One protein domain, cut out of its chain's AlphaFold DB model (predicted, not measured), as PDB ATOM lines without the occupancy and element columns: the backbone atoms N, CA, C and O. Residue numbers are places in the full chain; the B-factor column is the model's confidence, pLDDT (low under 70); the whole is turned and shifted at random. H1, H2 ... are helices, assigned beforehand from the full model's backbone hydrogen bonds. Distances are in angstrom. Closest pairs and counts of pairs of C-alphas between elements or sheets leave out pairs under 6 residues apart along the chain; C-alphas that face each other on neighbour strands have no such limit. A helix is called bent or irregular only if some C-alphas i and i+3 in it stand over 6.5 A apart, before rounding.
ATOM      1  N   ILE A 189     297.960 264.280 292.455       83.88
ATOM      2  CA  ILE A 189     298.646 264.858 293.622       83.88
ATOM      3  C   ILE A 189     300.171 264.840 293.426       83.88
ATOM      4  O   ILE A 189     300.892 265.475 294.195       83.88
ATOM      5  N   LEU A 190     300.691 264.186 292.376       85.00
ATOM      6  CA  LEU A 190     302.127 264.097 292.091       85.00
ATOM      7  C   LEU A 190     302.795 265.478 292.090       85.00
ATOM      8  O   LEU A 190     303.757 265.693 292.824       85.00
ATOM      9  N   ALA A 191     302.257 266.429 291.322       84.25
ATOM     10  CA  ALA A 191     302.836 267.764 291.206       84.25
ATOM     11  C   ALA A 191     302.765 268.574 292.524       84.25
ATOM     12  O   ALA A 191     303.814 269.069 292.942       84.25
ATOM     13  N   PRO A 192     301.621 268.679 293.241       85.06
ATOM     14  CA  PRO A 192     301.580 269.261 294.589       85.06
ATOM     15  C   PRO A 192     302.558 268.614 295.582       85.06
ATOM     16  O   PRO A 192     303.288 269.330 296.271       85.06
ATOM     17  N   ARG A 193     302.631 267.275 295.618       84.88
ATOM     18  CA  ARG A 193     303.518 266.506 296.507       84.88
ATOM     19  C   ARG A 193     304.990 266.810 296.220       84.88
ATOM     20  O   ARG A 193     305.731 267.174 297.131       84.88
ATOM     21  N   GLN A 194     305.403 266.718 294.955       82.94
ATOM     22  CA  GLN A 194     306.761 267.050 294.517       82.94
ATOM     23  C   GLN A 194     307.114 268.508 294.806       82.94
ATOM     24  O   GLN A 194     308.214 268.790 295.275       82.94
ATOM     25  N   HIS A 195     306.178 269.434 294.574       84.31
ATOM     26  CA  HIS A 195     306.401 270.851 294.837       84.31
ATOM     27  C   HIS A 195     306.620 271.125 296.327       84.31
ATOM     28  O   HIS A 195     307.553 271.842 296.680       84.31
ATOM     29  N   LEU A 196     305.819 270.524 297.212       83.94
ATOM     30  CA  LEU A 196     306.003 270.666 298.656       83.94
ATOM     31  C   LEU A 196     307.356 270.115 299.121       83.94
ATOM     32  O   LEU A 196     308.052 270.794 299.876       83.94
ATOM     33  N   VAL A 197     307.760 268.936 298.640       81.38
ATOM     34  CA  VAL A 197     309.052 268.334 299.004       81.38
ATOM     35  C   VAL A 197     310.234 269.151 298.466       81.38
ATOM     36  O   VAL A 197     311.178 269.397 299.213       81.38
ATOM     37  N   ASP A 198     310.175 269.654 297.229       81.00
ATOM     38  CA  ASP A 198     311.198 270.560 296.679       81.00
ATOM     39  C   ASP A 198     311.303 271.862 297.492       81.00
ATOM     40  O   ASP A 198     312.405 272.272 297.862       81.00
ATOM     41  N   ARG A 199     310.173 272.503 297.829       80.62
ATOM     42  CA  ARG A 199     310.181 273.753 298.607       80.62
ATOM     43  C   ARG A 199     310.660 273.555 300.043       80.62
ATOM     44  O   ARG A 199     311.407 274.402 300.524       80.62
ATOM     45  N   ALA A 200     310.281 272.462 300.705       80.38
ATOM     46  CA  ALA A 200     310.751 272.128 302.053       80.38
ATOM     47  C   ALA A 200     312.214 271.636 302.073       80.38
ATOM     48  O   ALA A 200     312.903 271.767 303.081       80.38
ATOM     49  N   GLY A 201     312.703 271.074 300.963       75.06
ATOM     50  CA  GLY A 201     314.076 270.593 300.827       75.06
ATOM     51  C   GLY A 201     315.113 271.691 300.564       75.06
ATOM     52  O   GLY A 201     316.298 271.468 300.826       75.06
ATOM     53  N   ARG A 202     314.707 272.862 300.056       74.75
ATOM     54  CA  ARG A 202     315.602 273.997 299.765       74.75
ATOM     55  C   ARG A 202     316.118 274.669 301.039       74.75
ATOM     56  O   ARG A 202     315.435 274.727 302.055       74.75
ATOM     57  N   GLN A 203     317.322 275.233 300.956       74.81
ATOM     58  CA  GLN A 203     317.836 276.130 301.992       74.81
ATOM     59  C   GLN A 203     316.960 277.387 302.100       74.81
ATOM     60  O   GLN A 203     316.430 277.882 301.101       74.81
ATOM     61  N   TRP A 204     316.831 277.912 303.318       76.31
ATOM     62  CA  TRP A 204     316.084 279.136 303.590       76.31
ATOM     63  C   TRP A 204     316.719 280.336 302.877       76.31
ATOM     64  O   TRP A 204     317.877 280.665 303.113       76.31
ATOM     65  N   ASN A 205     315.939 281.026 302.041       70.88
ATOM     66  CA  ASN A 205     316.375 282.188 301.257       70.88
ATOM     67  C   ASN A 205     315.667 283.500 301.662       70.88
ATOM     68  O   ASN A 205     315.604 284.438 300.873       70.88
ATOM     69  N   GLY A 206     315.049 283.545 302.847       72.06
ATOM     70  CA  GLY A 206     314.256 284.686 303.321       72.06
ATOM     71  C   GLY A 206     312.808 284.746 302.813       72.06
ATOM     72  O   GLY A 206     311.987 285.409 303.441       72.06
ATOM     73  N   LYS A 207     312.440 284.040 301.728       73.06
ATOM     74  CA  LYS A 207     311.118 284.169 301.082       73.06
ATOM     75  C   LYS A 207     310.196 282.967 301.354       73.06
ATOM     76  O   LYS A 207     309.998 282.103 300.496       73.06
ATOM     77  N   LEU A 208     309.534 282.957 302.518       78.50
ATOM     78  CA  LEU A 208     308.595 281.886 302.920       78.50
ATOM     79  C   LEU A 208     307.388 281.716 301.968       78.50
ATOM     80  O   LEU A 208     306.752 280.664 301.965       78.50
ATOM     81  N   ILE A 209     307.067 282.713 301.131       81.12
ATOM     82  CA  ILE A 209     305.860 282.699 300.285       81.12
ATOM     83  C   ILE A 209     305.784 281.489 299.343       81.12
ATOM     84  O   ILE A 209     304.697 280.972 299.099       81.12
ATOM     85  N   THR A 210     306.933 280.995 298.870       79.69
ATOM     86  CA  THR A 210     306.994 279.841 297.960       79.69
ATOM     87  C   THR A 210     306.660 278.529 298.673       79.69
ATOM     88  O   THR A 210     305.939 277.698 298.123       79.69
ATOM     89  N   LEU A 211     307.107 278.367 299.923       81.62
ATOM     90  CA  LEU A 211     306.720 277.247 300.783       81.62
ATOM     91  C   LEU A 211     305.253 277.367 301.225       81.62
ATOM     92  O   LEU A 211     304.535 276.371 301.209       81.62
ATOM     93  N   LYS A 212     304.777 278.583 301.541       81.75
ATOM     94  CA  LYS A 212     303.356 278.834 301.841       81.75
ATOM     95  C   LYS A 212     302.457 278.426 300.667       81.75
ATOM     96  O   LYS A 212     301.467 277.743 300.893       81.75
ATOM     97  N   GLY A 213     302.820 278.777 299.433       84.06
ATOM     98  CA  GLY A 213     302.084 278.359 298.236       84.06
ATOM     99  C   GLY A 213     302.059 276.844 298.035       84.06
ATOM    100  O   GLY A 213     301.013 276.278 297.726       84.06
ATOM    101  N   ALA A 214     303.182 276.168 298.285       84.12
ATOM    102  CA  ALA A 214     303.240 274.708 298.232       84.12
ATOM    103  C   ALA A 214     302.346 274.043 299.293       84.12
ATOM    104  O   ALA A 214     301.639 273.084 298.986       84.12
ATOM    105  N   LEU A 215     302.331 274.580 300.518       83.62
ATOM    106  CA  LEU A 215     301.440 274.127 301.585       83.62
ATOM    107  C   LEU A 215     299.966 274.359 301.235       83.62
ATOM    108  O   LEU A 215     299.172 273.445 301.412       83.62
ATOM    109  N   ILE A 216     299.600 275.527 300.693       84.06
ATOM    110  CA  ILE A 216     298.222 275.824 300.258       84.06
ATOM    111  C   ILE A 216     297.745 274.797 299.227       84.06
ATOM    112  O   ILE A 216     296.737 274.136 299.454       84.06
ATOM    113  N   ARG A 217     298.521 274.568 298.158       86.31
ATOM    114  CA  ARG A 217     298.183 273.581 297.115       86.31
ATOM    115  C   ARG A 217     298.063 272.157 297.667       86.31
ATOM    116  O   ARG A 217     297.254 271.370 297.177       86.31
ATOM    117  N   MET A 218     298.853 271.814 298.687       84.62
ATOM    118  CA  MET A 218     298.769 270.518 299.366       84.62
ATOM    119  C   MET A 218     297.522 270.408 300.259       84.62
ATOM    120  O   MET A 218     296.886 269.358 300.266       84.62
ATOM    121  N   VAL A 219     297.133 271.479 300.963       84.38
ATOM    122  CA  VAL A 219     295.887 271.551 301.751       84.38
ATOM    123  C   VAL A 219     294.661 271.454 300.835       84.38
ATOM    124  O   VAL A 219     293.754 270.676 301.108       84.38
ATOM    125  N   GLU A 220     294.661 272.149 299.696       85.31
ATOM    126  CA  GLU A 220     293.609 272.056 298.668       85.31
ATOM    127  C   GLU A 220     293.522 270.654 298.036       85.31
ATOM    128  O   GLU A 220     292.443 270.186 297.669       85.31
ATOM    129  N   SER A 221     294.654 269.950 297.947       85.12
ATOM    130  CA  SER A 221     294.727 268.561 297.471       85.12
ATOM    131  C   SER A 221     294.449 267.522 298.567       85.12
ATOM    132  O   SER A 221     294.310 266.339 298.256       85.12
ATOM    133  N   TRP A 222     294.348 267.931 299.838       83.06
ATOM    134  CA  TRP A 222     294.241 267.026 300.988       83.06
ATOM    135  C   TRP A 222     293.078 266.032 300.902       83.06
ATOM    136  O   TRP A 222     293.330 264.858 301.159       83.06
ATOM    137  N   PRO A 223     291.845 266.412 300.496       83.94
ATOM    138  CA  PRO A 223     290.716 265.476 300.429       83.94
ATOM    139  C   PRO A 223     290.870 264.379 299.369       83.94
ATOM    140  O   PRO A 223     290.046 263.470 299.306       83.94
ATOM    141  N   ARG A 224     291.875 264.496 298.493       83.31
ATOM    142  CA  ARG A 224     292.097 263.574 297.378       83.31
ATOM    143  C   ARG A 224     293.138 262.494 297.686       83.31
ATOM    144  O   ARG A 224     293.200 261.498 296.967       83.31
ATOM    145  N   LEU A 225     293.952 262.679 298.730       79.44
ATOM    146  CA  LEU A 225     294.892 261.658 299.195       79.44
ATOM    147  C   LEU A 225     294.109 260.415 299.673       79.44
ATOM    148  O   LEU A 225     293.145 260.561 300.424       79.44
ATOM    149  N   PRO A 226     294.511 259.185 299.301       74.94
ATOM    150  CA  PRO A 226     293.860 257.974 299.809       74.94
ATOM    151  C   PRO A 226     293.887 257.885 301.345       74.94
ATOM    152  O   PRO A 226     292.857 257.619 301.964       74.94
ATOM    153  N   GLU A 227     295.036 258.224 301.939       71.19
ATOM    154  CA  GLU A 227     295.341 258.072 303.371       71.19
ATOM    155  C   GLU A 227     294.770 259.199 304.255       71.19
ATOM    156  O   GLU A 227     295.074 259.290 305.445       71.19
ATOM    157  N   THR A 228     293.964 260.108 303.694       72.12
ATOM    158  CA  THR A 228     293.322 261.211 304.436       72.12
ATOM    159  C   THR A 228     291.812 261.042 304.574       72.12
ATOM    160  O   THR A 228     291.164 261.855 305.236       72.12
ATOM    161  N   LYS A 229     291.236 259.971 304.013       75.56
ATOM    162  CA  LYS A 229     289.825 259.620 304.217       75.56
ATOM    163  C   LYS A 229     289.533 259.487 305.717       75.56
ATOM    164  O   LYS A 229     290.168 258.701 306.408       75.56
ATOM    165  N   GLY A 230     288.584 260.280 306.218       72.81
ATOM    166  CA  GLY A 230     288.245 260.338 307.647       72.81
ATOM    167  C   GLY A 230     289.177 261.198 308.518       72.81
ATOM    168  O   GLY A 230     288.982 261.247 309.728       72.81
ATOM    169  N   HIS A 231     290.157 261.904 307.942       76.06
ATOM    170  CA  HIS A 231     291.107 262.733 308.689       76.06
ATOM    171  C   HIS A 231     291.109 264.198 308.234       76.06
ATOM    172  O   HIS A 231     291.405 264.524 307.080       76.06
ATOM    173  N   HIS A 232     290.859 265.108 309.178       76.69
ATOM    174  CA  HIS A 232     291.004 266.547 308.958       76.69
ATOM    175  C   HIS A 232     292.439 266.914 308.557       76.69
ATOM    176  O   HIS A 232     293.406 266.294 309.009       76.69
ATOM    177  N   CYS A 233     292.583 267.947 307.722       76.88
ATOM    178  CA  CYS A 233     293.902 268.462 307.374       76.88
ATOM    179  C   CYS A 233     294.561 269.077 308.621       76.88
ATOM    180  O   CYS A 233     293.932 269.920 309.269       76.88
ATOM    181  N   PRO A 234     295.804 268.688 308.970       75.94
ATOM    182  CA  PRO A 234     296.485 269.194 310.160       75.94
ATOM    183  C   PRO A 234     296.964 270.641 309.998       75.94
ATOM    184  O   PRO A 234     297.321 271.275 310.984       75.94
ATOM    185  N   VAL A 235     296.973 271.164 308.767       77.19
ATOM    186  CA  VAL A 235     297.262 272.563 308.454       77.19
ATOM    187  C   VAL A 235     295.993 273.186 307.891       77.19
ATOM    188  O   VAL A 235     295.452 272.710 306.895       77.19
ATOM    189  N   GLN A 236     295.530 274.265 308.513       76.12
ATOM    190  CA  GLN A 236     294.383 275.036 308.045       76.12
ATOM    191  C   GLN A 236     294.804 276.487 307.834       76.12
ATOM    192  O   GLN A 236     295.540 277.060 308.638       76.12
ATOM    193  N   PHE A 237     294.339 277.083 306.741       78.31
ATOM    194  CA  PHE A 237     294.528 278.497 306.443       78.31
ATOM    195  C   PHE A 237     293.166 279.188 306.494       78.31
ATOM    196  O   PHE A 237     292.201 278.681 305.926       78.31
ATOM    197  N   ALA A 238     293.091 280.354 307.136       80.56
ATOM    198  CA  ALA A 238     291.889 281.183 307.090       80.56
ATOM    199  C   ALA A 238     291.559 281.570 305.636       80.56
ATOM    200  O   ALA A 238     292.466 281.865 304.854       80.56
ATOM    201  N   SER A 239     290.273 281.624 305.281       80.25
ATOM    202  CA  SER A 239     289.819 281.883 303.906       80.25
ATOM    203  C   SER A 239     290.383 283.187 303.328       80.25
ATOM    204  O   SER A 239     290.797 283.232 302.172       80.25
ATOM    205  N   GLU A 240     290.506 284.236 304.144       77.81
ATOM    206  CA  GLU A 240     291.144 285.500 303.755       77.81
ATOM    207  C   GLU A 240     292.640 285.334 303.412       77.81
ATOM    208  O   GLU A 240     293.145 285.914 302.445       77.81
ATOM    209  N   ALA A 241     293.361 284.488 304.152       76.75
ATOM    210  CA  ALA A 241     294.770 284.187 303.905       76.75
ATOM    211  C   ALA A 241     294.988 283.347 302.631       76.75
ATOM    212  O   ALA A 241     296.081 283.411 302.060       76.75
ATOM    213  N   LEU A 242     293.967 282.598 302.192       80.88
ATOM    214  CA  LEU A 242     293.918 281.892 300.907       80.88
ATOM    215  C   LEU A 242     293.577 282.852 299.759       80.88
ATOM    216  O   LEU A 242     294.358 282.979 298.820       80.88
ATOM    217  N   HIS A 243     292.480 283.611 299.859       81.44
ATOM    218  CA  HIS A 243     292.089 284.593 298.838       81.44
ATOM    219  C   HIS A 243     293.176 285.647 298.585       81.44
ATOM    220  O   HIS A 243     293.462 285.984 297.437       81.44
ATOM    221  N   SER A 244     293.824 286.148 299.641       80.12
ATOM    222  CA  SER A 244     294.924 287.112 299.517       80.12
ATOM    223  C   SER A 244     296.235 286.496 299.013       80.12
ATOM    224  O   SER A 244     297.099 287.245 298.556       80.12
ATOM    225  N   PHE A 245     296.399 285.168 299.074       84.44
ATOM    226  CA  PHE A 245     297.492 284.457 298.407       84.44
ATOM    227  C   PHE A 245     297.188 284.306 296.911       84.44
ATOM    228  O   PHE A 245     297.960 284.791 296.087       84.44
ATOM    229  N   HIS A 246     296.027 283.744 296.566       85.12
ATOM    230  CA  HIS A 246     295.595 283.524 295.180       85.12
ATOM    231  C   HIS A 246     295.542 284.823 294.368       85.12
ATOM    232  O   HIS A 246     296.038 284.863 293.246       85.12
ATOM    233  N   ARG A 247     295.063 285.927 294.962       85.25
ATOM    234  CA  ARG A 247     295.103 287.261 294.334       85.25
ATOM    235  C   ARG A 247     296.532 287.707 293.999       85.25
ATOM    236  O   ARG A 247     296.757 288.286 292.945       85.25
ATOM    237  N   ARG A 248     297.505 287.463 294.884       82.75
ATOM    238  CA  ARG A 248     298.913 287.831 294.636       82.75
ATOM    239  C   ARG A 248     299.552 286.949 293.569       82.75
ATOM    240  O   ARG A 248     300.353 287.461 292.795       82.75
ATOM    241  N   GLU A 249     299.194 285.667 293.521       83.31
ATOM    242  CA  GLU A 249     299.666 284.737 292.487       83.31
ATOM    243  C   GLU A 249     299.146 285.148 291.100       83.31
ATOM    244  O   GLU A 249     299.933 285.276 290.167       83.31
ATOM    245  N   GLN A 250     297.853 285.475 290.988       82.00
ATOM    246  CA  GLN A 250     297.237 285.997 289.758       82.00
ATOM    247  C   GLN A 250     297.868 287.313 289.273       82.00
ATOM    248  O   GLN A 250     297.974 287.536 288.072       82.00
ATOM    249  N   LEU A 251     298.303 288.173 290.199       84.62
ATOM    250  CA  LEU A 251     298.991 289.434 289.900       84.62
ATOM    251  C   LEU A 251     300.510 289.272 289.669       84.62
ATOM    252  O   LEU A 251     301.200 290.272 289.492       84.62
ATOM    253  N   GLY A 252     301.053 288.048 289.709       77.25
ATOM    254  CA  GLY A 252     302.487 287.785 289.517       77.25
ATOM    255  C   GLY A 252     303.400 288.322 290.629       77.25
ATOM    256  O   GLY A 252     304.603 288.467 290.424       77.25
ATOM    257  N   LEU A 253     302.853 288.635 291.808       67.81
ATOM    258  CA  LEU A 253     303.567 289.328 292.889       67.81
ATOM    259  C   LEU A 253     304.403 288.404 293.797       67.81
ATOM    260  O   LEU A 253     305.087 288.902 294.698       67.81
ATOM    261  N   ILE A 254     304.326 287.073 293.642       64.69
ATOM    262  CA  ILE A 254     304.876 286.097 294.609       64.69
ATOM    263  C   ILE A 254     305.600 284.904 293.986       64.69
ATOM    264  O   ILE A 254     305.129 284.364 292.973       64.69
TER     265      ILE A 254
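AT A GLANCE: This is residues 189 to 254 of the 254 residues of an uncharacterized protein of Penicillium oxalicum (strain 114-2 / CGMCC 5302) (UniProt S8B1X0). A helical hairpin of H1 and H2 makes the body of this model, and a third helix, H3, sits more loosely on the other side of H2 from H1, at a steep angle to it. H2, the longest helix, is in the middle, and the long link of residues 225 to 238 goes out past its end and folds back toward H3. The printed part has 66 residues with three named helices, in the order H1, H2, H3, and no named strand; the class is all helix, with 40 of the 66 residues in the helices. The whole is only just compact, close to loose, with a radius of gyration of the C-alphas of 12.6 A, and the C-alphas span 35 by 28 by 18 A.

HOW THE PARTS SIT: H1, residues 190 to 201, and H2, residues 209 to 224, form a helical hairpin. They touch, with 14 pairs of C-alphas within 8 A; the closest C-alphas are those of Leu 196 and Ala 214, 4.9 A apart. They run opposite ways at a steep tilt of 37 degrees, only just past shallow. H2 is irregular: C-alphas 220 and 223 are 7.4 A apart, against about 5 A in a regular helix. H3, residues 239 to 250, touches no helix but is near H2. H2 and H3 are close but not clearly touching, with 2 pairs of C-alphas within 8 A; the closest C-alphas are those of Ile 216 and Leu 242, 7.5 A apart. They run opposite ways at a steep tilt of 64 degrees. H1 and H3 are apart. Every O i to N i+4 pair is within hydrogen-bond range in H1; in H2 it is 10 of 12 pairs and in H3 7 of 8.

IN THESE COORDINATES: H1 begins at C-alpha 190, at (302.127, 264.097, 292.091), and measures 16.2 A from first to last C-alpha. H2 begins at C-alpha 209, at (305.860, 282.699, 300.285), and measures 23.7 A. H3 measures 16.5 A and ends at C-alpha 250, at (297.237, 285.997, 289.758).

THE WHOLE: The two C-alphas farthest apart are those of Asn 205 and Gly 230, at 36.2 A; the first and last printed C-alphas, of Ile 189 and Ile 254, are 22.2 A apart. The printed part has no cut, and residue 254 is the chain's last. The link from H1 to H2, 7 residues, is short; the link from H2 to H3, 14 residues, is long, and its C-alphas lie 9 to 20 A from the mean of all C-alphas. The mean pLDDT of the printed part is 79.8, and residues 253 to 254 are under 70.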